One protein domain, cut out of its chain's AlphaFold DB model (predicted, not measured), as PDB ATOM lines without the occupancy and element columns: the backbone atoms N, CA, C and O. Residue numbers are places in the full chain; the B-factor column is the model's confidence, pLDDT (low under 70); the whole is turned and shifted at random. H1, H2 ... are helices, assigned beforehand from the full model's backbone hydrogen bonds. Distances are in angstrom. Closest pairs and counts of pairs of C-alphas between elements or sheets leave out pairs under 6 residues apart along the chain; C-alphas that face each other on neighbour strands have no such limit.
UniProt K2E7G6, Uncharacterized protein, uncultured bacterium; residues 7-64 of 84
ATOM      1  N   ARG A   7      49.279  -3.449  76.472       82.62
ATOM      2  CA  ARG A   7      48.457  -2.237  76.549       82.62
ATOM      3  C   ARG A   7      48.296  -1.717  77.974       82.62
ATOM      4  O   ARG A   7      48.325  -0.511  78.178       82.62
ATOM      5  N   TYR A   8      48.148  -2.605  78.956       87.25
ATOM      6  CA  TYR A   8      48.054  -2.215  80.361       87.25
ATOM      7  C   TYR A   8      49.344  -1.524  80.823       87.25
ATOM      8  O   TYR A   8      49.274  -0.441  81.399       87.25
ATOM      9  N   GLN A   9      50.512  -2.083  80.488       87.00
ATOM     10  CA  GLN A   9      51.806  -1.482  80.846       87.00
ATOM     11  C   GLN A   9      51.993  -0.099  80.210       87.00
ATOM     12  O   GLN A   9      52.408   0.839  80.884       87.00
ATOM     13  N   GLN A  10      51.599   0.065  78.942       88.19
ATOM     14  CA  GLN A  10      51.624   1.372  78.273       88.19
ATOM     15  C   GLN A  10      50.725   2.404  78.966       88.19
ATOM     16  O   GLN A  10      51.105   3.569  79.093       88.19
ATOM     17  N   PHE A  11      49.536   1.998  79.428       90.12
ATOM     18  CA  PHE A  11      48.662   2.886  80.192       90.12
ATOM     19  C   PHE A  11      49.261   3.239  81.550       90.12
ATOM     20  O   PHE A  11      49.261   4.413  81.911       90.12
ATOM     21  N   GLU A  12      49.832   2.271  82.267       90.81
ATOM     22  CA  GLU A  12      50.473   2.517  83.560       90.81
ATOM     23  C   GLU A  12      51.642   3.511  83.433       90.81
ATOM     24  O   GLU A  12      51.708   4.493  84.173       90.81
ATOM     25  N   GLU A  13      52.541   3.316  82.464       90.88
ATOM     26  CA  GLU A  13      53.658   4.238  82.216       90.88
ATOM     27  C   GLU A  13      53.190   5.640  81.824       90.88
ATOM     28  O   GLU A  13      53.796   6.638  82.221       90.88
ATOM     29  N   ARG A  14      52.102   5.727  81.053       91.31
ATOM     30  CA  ARG A  14      51.492   7.003  80.687       91.31
ATOM     31  C   ARG A  14      50.902   7.708  81.909       91.31
ATOM     32  O   ARG A  14      51.128   8.902  82.071       91.31
ATOM     33  N   PHE A  15      50.181   6.990  82.768       91.44
ATOM     34  CA  PHE A  15      49.539   7.553  83.958       91.44
ATOM     35  C   PHE A  15      50.538   7.955  85.045       91.44
ATOM     36  O   PHE A  15      50.350   8.989  85.682       91.44
ATOM     37  N   LYS A  16      51.658   7.237  85.190       89.62
ATOM     38  CA  LYS A  16      52.767   7.639  86.077       89.62
ATOM     39  C   LYS A  16      53.331   9.023  85.742       89.62
ATOM     40  O   LYS A  16      53.774   9.733  86.636       89.62
ATOM     41  N   LYS A  17      53.314   9.405  84.462       91.38
ATOM     42  CA  LYS A  17      53.807  10.707  83.980       91.38
ATOM     43  C   LYS A  17      52.775  11.833  84.104       91.38
ATOM     44  O   LYS A  17      53.139  12.986  83.912       91.38
ATOM     45  N   MET A  18      51.513  11.508  84.393       89.44
ATOM     46  CA  MET A  18      50.438  12.486  84.549       89.44
ATOM     47  C   MET A  18      50.366  13.010  85.981       89.44
ATOM     48  O   MET A  18      50.592  12.275  86.950       89.44
ATOM     49  N   ASN A  19      49.989  14.279  86.120       86.88
ATOM     50  CA  ASN A  19      49.600  14.846  87.407       86.88
ATOM     51  C   ASN A  19      48.154  14.459  87.778       86.88
ATOM     52  O   ASN A  19      47.397  13.922  86.967       86.88
ATOM     53  N   ASP A  20      47.762  14.735  89.019       84.31
ATOM     54  CA  ASP A  20      46.463  14.313  89.552       84.31
ATOM     55  C   ASP A  20      45.285  14.914  88.769       84.31
ATOM     56  O   ASP A  20      44.315  14.215  88.470       84.31
ATOM     57  N   ASN A  21      45.395  16.175  88.341       82.31
ATOM     58  CA  ASN A  21      44.368  16.836  87.531       82.31
ATOM     59  C   ASN A  21      44.225  16.185  86.149       82.31
ATOM     60  O   ASN A  21      43.108  16.005  85.662       82.31
ATOM     61  N   GLU A  22      45.337  15.800  85.522       85.88
ATOM     62  CA  GLU A  22      45.346  15.108  84.230       85.88
ATOM     63  C   GLU A  22      44.722  13.711  84.322       85.88
ATOM     64  O   GLU A  22      43.928  13.344  83.453       85.88
ATOM     65  N   LEU A  23      45.007  12.954  85.390       86.44
ATOM     66  CA  LEU A  23      44.384  11.647  85.640       86.44
ATOM     67  C   LEU A  23      42.868  11.775  85.825       86.44
ATOM     68  O   LEU A  23      42.087  11.017  85.243       86.44
ATOM     69  N   ILE A  24      42.445  12.777  86.592       83.50
ATOM     70  CA  ILE A  24      41.035  13.078  86.842       83.50
ATOM     71  C   ILE A  24      40.326  13.495  85.553       83.50
ATOM     72  O   ILE A  24      39.207  13.049  85.282       83.50
ATOM     73  N   HIS A  25      40.974  14.317  84.731       84.56
ATOM     74  CA  HIS A  25      40.434  14.728  83.443       84.56
ATOM     75  C   HIS A  25      40.328  13.547  82.469       84.56
ATOM     76  O   HIS A  25      39.294  13.381  81.817       84.56
ATOM     77  N   ALA A  26      41.346  12.683  82.414       85.69
ATOM     78  CA  ALA A  26      41.329  11.466  81.608       85.69
ATOM     79  C   ALA A  26      40.170  10.541  82.005       85.69
ATOM     80  O   ALA A  26      39.470  10.026  81.133       85.69
ATOM     81  N   TYR A  27      39.921  10.390  83.308       83.44
ATOM     82  CA  TYR A  27      38.802   9.611  83.829       83.44
ATOM     83  C   TYR A  27      37.445  10.204  83.428       83.44
ATOM     84  O   TYR A  27      36.594   9.505  82.882       83.44
ATOM     85  N   LYS A  28      37.252  11.512  83.627       81.19
ATOM     86  CA  LYS A  28      36.001  12.209  83.283       81.19
ATOM     87  C   LYS A  28      35.692  12.198  81.792       81.19
ATOM     88  O   LYS A  28      34.543  12.011  81.420       81.19
ATOM     89  N   ASN A  29      36.706  12.377  80.948       83.56
ATOM     90  CA  ASN A  29      36.547  12.320  79.495       83.56
ATOM     91  C   ASN A  29      36.210  10.902  78.999       83.56
ATOM     92  O   ASN A  29      35.731  10.731  77.876       83.56
ATOM     93  N   ASP A  30      36.499   9.878  79.802       81.25
ATOM     94  CA  ASP A  30      36.134   8.500  79.502       81.25
ATOM     95  C   ASP A  30      34.713   8.166  79.991       81.25
ATOM     96  O   ASP A  30      33.962   7.502  79.272       81.25
ATOM     97  N   ILE A  31      34.308   8.655  81.170       74.25
ATOM     98  CA  ILE A  31      32.956   8.464  81.720       74.25
ATOM     99  C   ILE A  31      31.891   8.971  80.735       74.25
ATOM    100  O   ILE A  31      31.923  10.111  80.284       74.25
ATOM    101  N   GLY A  32      30.909   8.120  80.424       68.31
ATOM    102  CA  GLY A  32      29.759   8.480  79.586       68.31
ATOM    103  C   GLY A  32      29.935   8.214  78.090       68.31
ATOM    104  O   GLY A  32      28.972   8.365  77.342       68.31
ATOM    105  N   LYS A  33      31.113   7.763  77.636       74.06
ATOM    106  CA  LYS A  33      31.280   7.306  76.249       74.06
ATOM    107  C   LYS A  33      30.706   5.891  76.068       74.06
ATOM    108  O   LYS A  33      31.131   4.979  76.781       74.06
ATOM    109  N   PRO A  34      29.766   5.679  75.127       64.56
ATOM    110  CA  PRO A  34      29.232   4.353  74.840       64.56
ATOM    111  C   PRO A  34      30.285   3.503  74.115       64.56
ATOM    112  O   PRO A  34      30.845   3.919  73.104       64.56
ATOM    113  N   GLY A  35      30.559   2.305  74.639       65.88
ATOM    114  CA  GLY A  35      31.453   1.324  74.015       65.88
ATOM    115  C   GLY A  35      32.309   0.565  75.026       65.88
ATOM    116  O   GLY A  35      33.262   1.104  75.580       65.88
ATOM    117  N   TRP A  36      32.001  -0.715  75.242       62.34
ATOM    118  CA  TRP A  36      32.792  -1.618  76.083       62.34
ATOM    119  C   TRP A  36      33.747  -2.443  75.217       62.34
ATOM    120  O   TRP A  36      33.453  -3.573  74.843       62.34
ATOM    121  N   VAL A  37      34.896  -1.863  74.869       76.00
ATOM    122  CA  VAL A  37      35.986  -2.594  74.198       76.00
ATOM    123  C   VAL A  37      36.994  -3.115  75.223       76.00
ATOM    124  O   VAL A  37      37.244  -2.472  76.241       76.00
ATOM    125  N   SER A  38      37.627  -4.260  74.958       77.38
ATOM    126  CA  SER A  38      38.598  -4.887  75.875       77.38
ATOM    127  C   SER A  38      39.769  -3.962  76.247       77.38
ATOM    128  O   SER A  38      40.187  -3.925  77.401       77.38
ATOM    129  N   SER A  39      40.238  -3.128  75.314       79.38
ATOM    130  CA  SER A  39      41.260  -2.102  75.586       79.38
ATOM    131  C   SER A  39      40.805  -1.049  76.606       79.38
ATOM    132  O   SER A  39      41.624  -0.536  77.363       79.38
ATOM    133  N   ARG A  40      39.503  -0.737  76.658       83.50
ATOM    134  CA  ARG A  40      38.926   0.216  77.617       83.50
ATOM    135  C   ARG A  40      38.907  -0.366  79.026       83.50
ATOM    136  O   ARG A  40      39.182   0.356  79.976       83.50
ATOM    137  N   ALA A  41      38.648  -1.667  79.164       83.69
ATOM    138  CA  ALA A  41      38.743  -2.338  80.459       83.69
ATOM    139  C   ALA A  41      40.165  -2.219  81.033       83.69
ATOM    140  O   ALA A  41      40.326  -1.816  82.180       83.69
ATOM    141  N   LEU A  42      41.194  -2.457  80.210       87.00
ATOM    142  CA  LEU A  42      42.597  -2.295  80.615       87.00
ATOM    143  C   LEU A  42      42.938  -0.843  80.980       87.00
ATOM    144  O   LEU A  42      43.604  -0.611  81.987       87.00
ATOM    145  N   PHE A  43      42.451   0.128  80.200       88.12
ATOM    146  CA  PHE A  43      42.614   1.558  80.479       88.12
ATOM    147  C   PHE A  43      42.013   1.950  81.837       88.12
ATOM    148  O   PHE A  43      42.692   2.568  82.653       88.12
ATOM    149  N   ILE A  44      40.760   1.560  82.101       86.38
ATOM    150  CA  ILE A  44      40.060   1.881  83.351       86.38
ATOM    151  C   ILE A  44      40.745   1.210  84.546       86.38
ATOM    152  O   ILE A  44      40.873   1.841  85.593       86.38
ATOM    153  N   THR A  45      41.199  -0.039  84.403       87.88
ATOM    154  CA  THR A  45      41.922  -0.749  85.467       87.88
ATOM    155  C   THR A  45      43.215  -0.027  85.832       87.88
ATOM    156  O   THR A  45      43.386   0.336  86.994       87.88
ATOM    157  N   ALA A  46      44.071   0.274  84.848       90.12
ATOM    158  CA  ALA A  46      45.329   0.982  85.089       90.12
ATOM    159  C   ALA A  46      45.100   2.381  85.694       90.12
ATOM    160  O   ALA A  46      45.817   2.798  86.602       90.12
ATOM    161  N   LEU A  47      44.067   3.095  85.233       88.75
ATOM    162  CA  LEU A  47      43.733   4.430  85.731       88.75
ATOM    163  C   LEU A  47      43.252   4.389  87.186       88.75
ATOM    164  O   LEU A  47      43.669   5.209  87.999       88.75
ATOM    165  N   ARG A  48      42.404   3.415  87.534       85.75
ATOM    166  CA  ARG A  48      41.926   3.214  88.910       85.75
ATOM    167  C   ARG A  48      43.054   2.841  89.856       85.75
ATOM    168  O   ARG A  48      43.081   3.339  90.975       85.75
ATOM    169  N   GLU A  49      43.973   1.983  89.431       89.00
ATOM    170  CA  GLU A  49      45.116   1.612  90.264       89.00
ATOM    171  C   GLU A  49      46.022   2.805  90.553       89.00
ATOM    172  O   GLU A  49      46.433   2.978  91.697       89.00
ATOM    173  N   GLU A  50      46.285   3.662  89.565       88.69
ATOM    174  CA  GLU A  50      47.081   4.871  89.789       88.69
ATOM    175  C   GLU A  50      46.364   5.869  90.713       88.69
ATOM    176  O   GLU A  50      46.970   6.378  91.655       88.69
ATOM    177  N   LEU A  51      45.057   6.088  90.527       86.06
ATOM    178  CA  LEU A  51      44.253   6.924  91.429       86.06
ATOM    179  C   LEU A  51      44.254   6.378  92.868       86.06
ATOM    180  O   LEU A  51      44.453   7.133  93.820       86.06
ATOM    181  N   ASN A  52      44.120   5.058  93.029       85.19
ATOM    182  CA  ASN A  52      44.169   4.395  94.331       85.19
ATOM    183  C   ASN A  52      45.550   4.521  94.993       85.19
ATOM    184  O   ASN A  52      45.622   4.813  96.186       85.19
ATOM    185  N   LYS A  53      46.647   4.355  94.237       87.44
ATOM    186  CA  LYS A  53      48.020   4.568  94.739       87.44
ATOM    187  C   LYS A  53      48.202   5.989  95.281       87.44
ATOM    188  O   LYS A  53      48.869   6.174  96.295       87.44
ATOM    189  N   ARG A  54      47.568   6.973  94.638       84.56
ATOM    190  CA  ARG A  54      47.591   8.389  95.035       84.56
ATOM    191  C   ARG A  54      46.528   8.763  96.072       84.56
ATOM    192  O   ARG A  54      46.450   9.920  96.462       84.56
ATOM    193  N   LYS A  55      45.741   7.790  96.552       84.19
ATOM    194  CA  LYS A  55      44.631   7.978  97.504       84.19
ATOM    195  C   LYS A  55      43.577   8.986  97.025       84.19
ATOM    196  O   LYS A  55      42.915   9.614  97.844       84.19
ATOM    197  N   LEU A  56      43.407   9.119  95.711       77.00
ATOM    198  CA  LEU A  56      42.370   9.946  95.101       77.00
ATOM    199  C   LEU A  56      41.091   9.112  95.011       77.00
ATOM    200  O   LEU A  56      40.954   8.255  94.133       77.00
ATOM    201  N   SER A  57      40.167   9.320  95.948       69.75
ATOM    202  CA  SER A  57      38.909   8.576  95.981       69.75
ATOM    203  C   SER A  57      37.967   9.062  94.884       69.75
ATOM    204  O   SER A  57      37.940  10.238  94.525       69.75
ATOM    205  N   TYR A  58      37.102   8.176  94.387       65.00
ATOM    206  CA  TYR A  58      36.029   8.542  93.457       65.00
ATOM    207  C   TYR A  58      35.146   9.687  93.996       65.00
ATOM    208  O   TYR A  58      34.648  10.505  93.219       65.00
ATOM    209  N   SER A  59      34.994   9.796  95.321       66.25
ATOM    210  CA  SER A  59      34.326  10.929  95.978       66.25
ATOM    211  C   SER A  59      35.021  12.264  95.697       66.25
ATOM    212  O   SER A  59      34.355  13.257  95.416       66.25
ATOM    213  N   ASP A  60      36.351  12.283  95.697       66.75
ATOM    214  CA  ASP A  60      37.155  13.489  95.476       66.75
ATOM    215  C   ASP A  60      37.086  13.903  94.002       66.75
ATOM    216  O   ASP A  60      36.930  15.073  93.656       66.75
ATOM    217  N   ILE A  61      37.090  12.908  93.114       68.12
ATOM    218  CA  ILE A  61      37.043  13.085  91.661       68.12
ATOM    219  C   ILE A  61      35.670  13.572  91.183       68.12
ATOM    220  O   ILE A  61      35.588  14.443  90.311       68.12
ATOM    221  N   SER A  62      34.593  13.003  91.730       64.38
ATOM    222  CA  SER A  62      33.209  13.360  91.388       64.38
ATOM    223  C   SER A  62      32.796  14.727  91.940       64.38
ATOM    224  O   SER A  62      31.971  15.405  91.328       64.38
ATOM    225  N   SER A  63      33.418  15.162  93.040       63.22
ATOM    226  CA  SER A  63      33.211  16.492  93.628       63.22
ATOM    227  C   SER A  63      33.895  17.611  92.839       63.22
ATOM    228  O   SER A  63      33.445  18.755  92.878       63.22
ATOM    229  N   LEU A  64      34.952  17.301  92.081       61.62
ATOM    230  CA  LEU A  64      35.593  18.257  91.180       61.62
ATOM    231  C   LEU A  64      34.645  18.552  90.006       61.62
ATOM    232  O   LEU A  64      34.647  17.848  88.999       61.62
TER     233      LEU A  64
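AT A GLANCE: This is residues 7 to 64 of the 84 residues of an uncharacterized protein of uncultured bacterium (UniProt K2E7G6). The long helix H3 has H1 packed along one side and H2 on another, and the small helix H4 sits near H2 and is turned across it. H2 and H3 form a splayed helical hairpin, and its connecting loop arches away, with residues 32 to 38 sticking out. The printed part has 58 residues, with four named helices in the order H1, H2, H3, H4 and no named strand; its class is all helix. It is compact, with a radius of gyration of the C-alphas of 11.0 A and spans of 27 by 25 by 15 A.

IN THESE COORDINATES: H3, residues 38 to 53, is 23.1 A long and begins at C-alpha 38, (38.598, -4.887, 75.875). H1, residues 7 to 16, is 14.4 A long and begins at C-alpha 7, (48.457, -2.237, 76.549). H2, residues 20 to 30, is 15.5 A long. H4 is residues 58 to 63 and ends at C-alpha 63, (33.211, 16.492, 93.628).

HOW THE PARTS SIT: H3 touches H1 at a shallow tilt of 32 degrees, the same way; the closest C-alphas, of Tyr 8 and Leu 42, are 5.5 A apart. With residues 44 to 51 alone, H3 touches H2 at a shallow tilt of 28 degrees, opposite ways; the closest C-alphas are those of Leu 23 and Leu 47, 7.2 A apart. H1 and H2 are close but not clearly touching, with the C-alphas of Phe 15 and Leu 23 closest at 6.8 A. H4 and H2 are close but not clearly touching and about perpendicular, at 88 degrees; their closest C-alphas, of Ile 24 and Ile 61, are 6.3 A apart. H4 is apart from H1 and H3. In H1, H2, H3 and H4 every O i to N i+4 pair is within hydrogen-bond range.

THE WHOLE: The C-alphas of Arg 7 and Ser 63, the two farthest apart, are 29.6 A apart. The printed part has no cut and no long link. The mean pLDDT of the printed part is 81.2; it is under 70 at residue 32, residues 34 to 36 and residues 57 to 64.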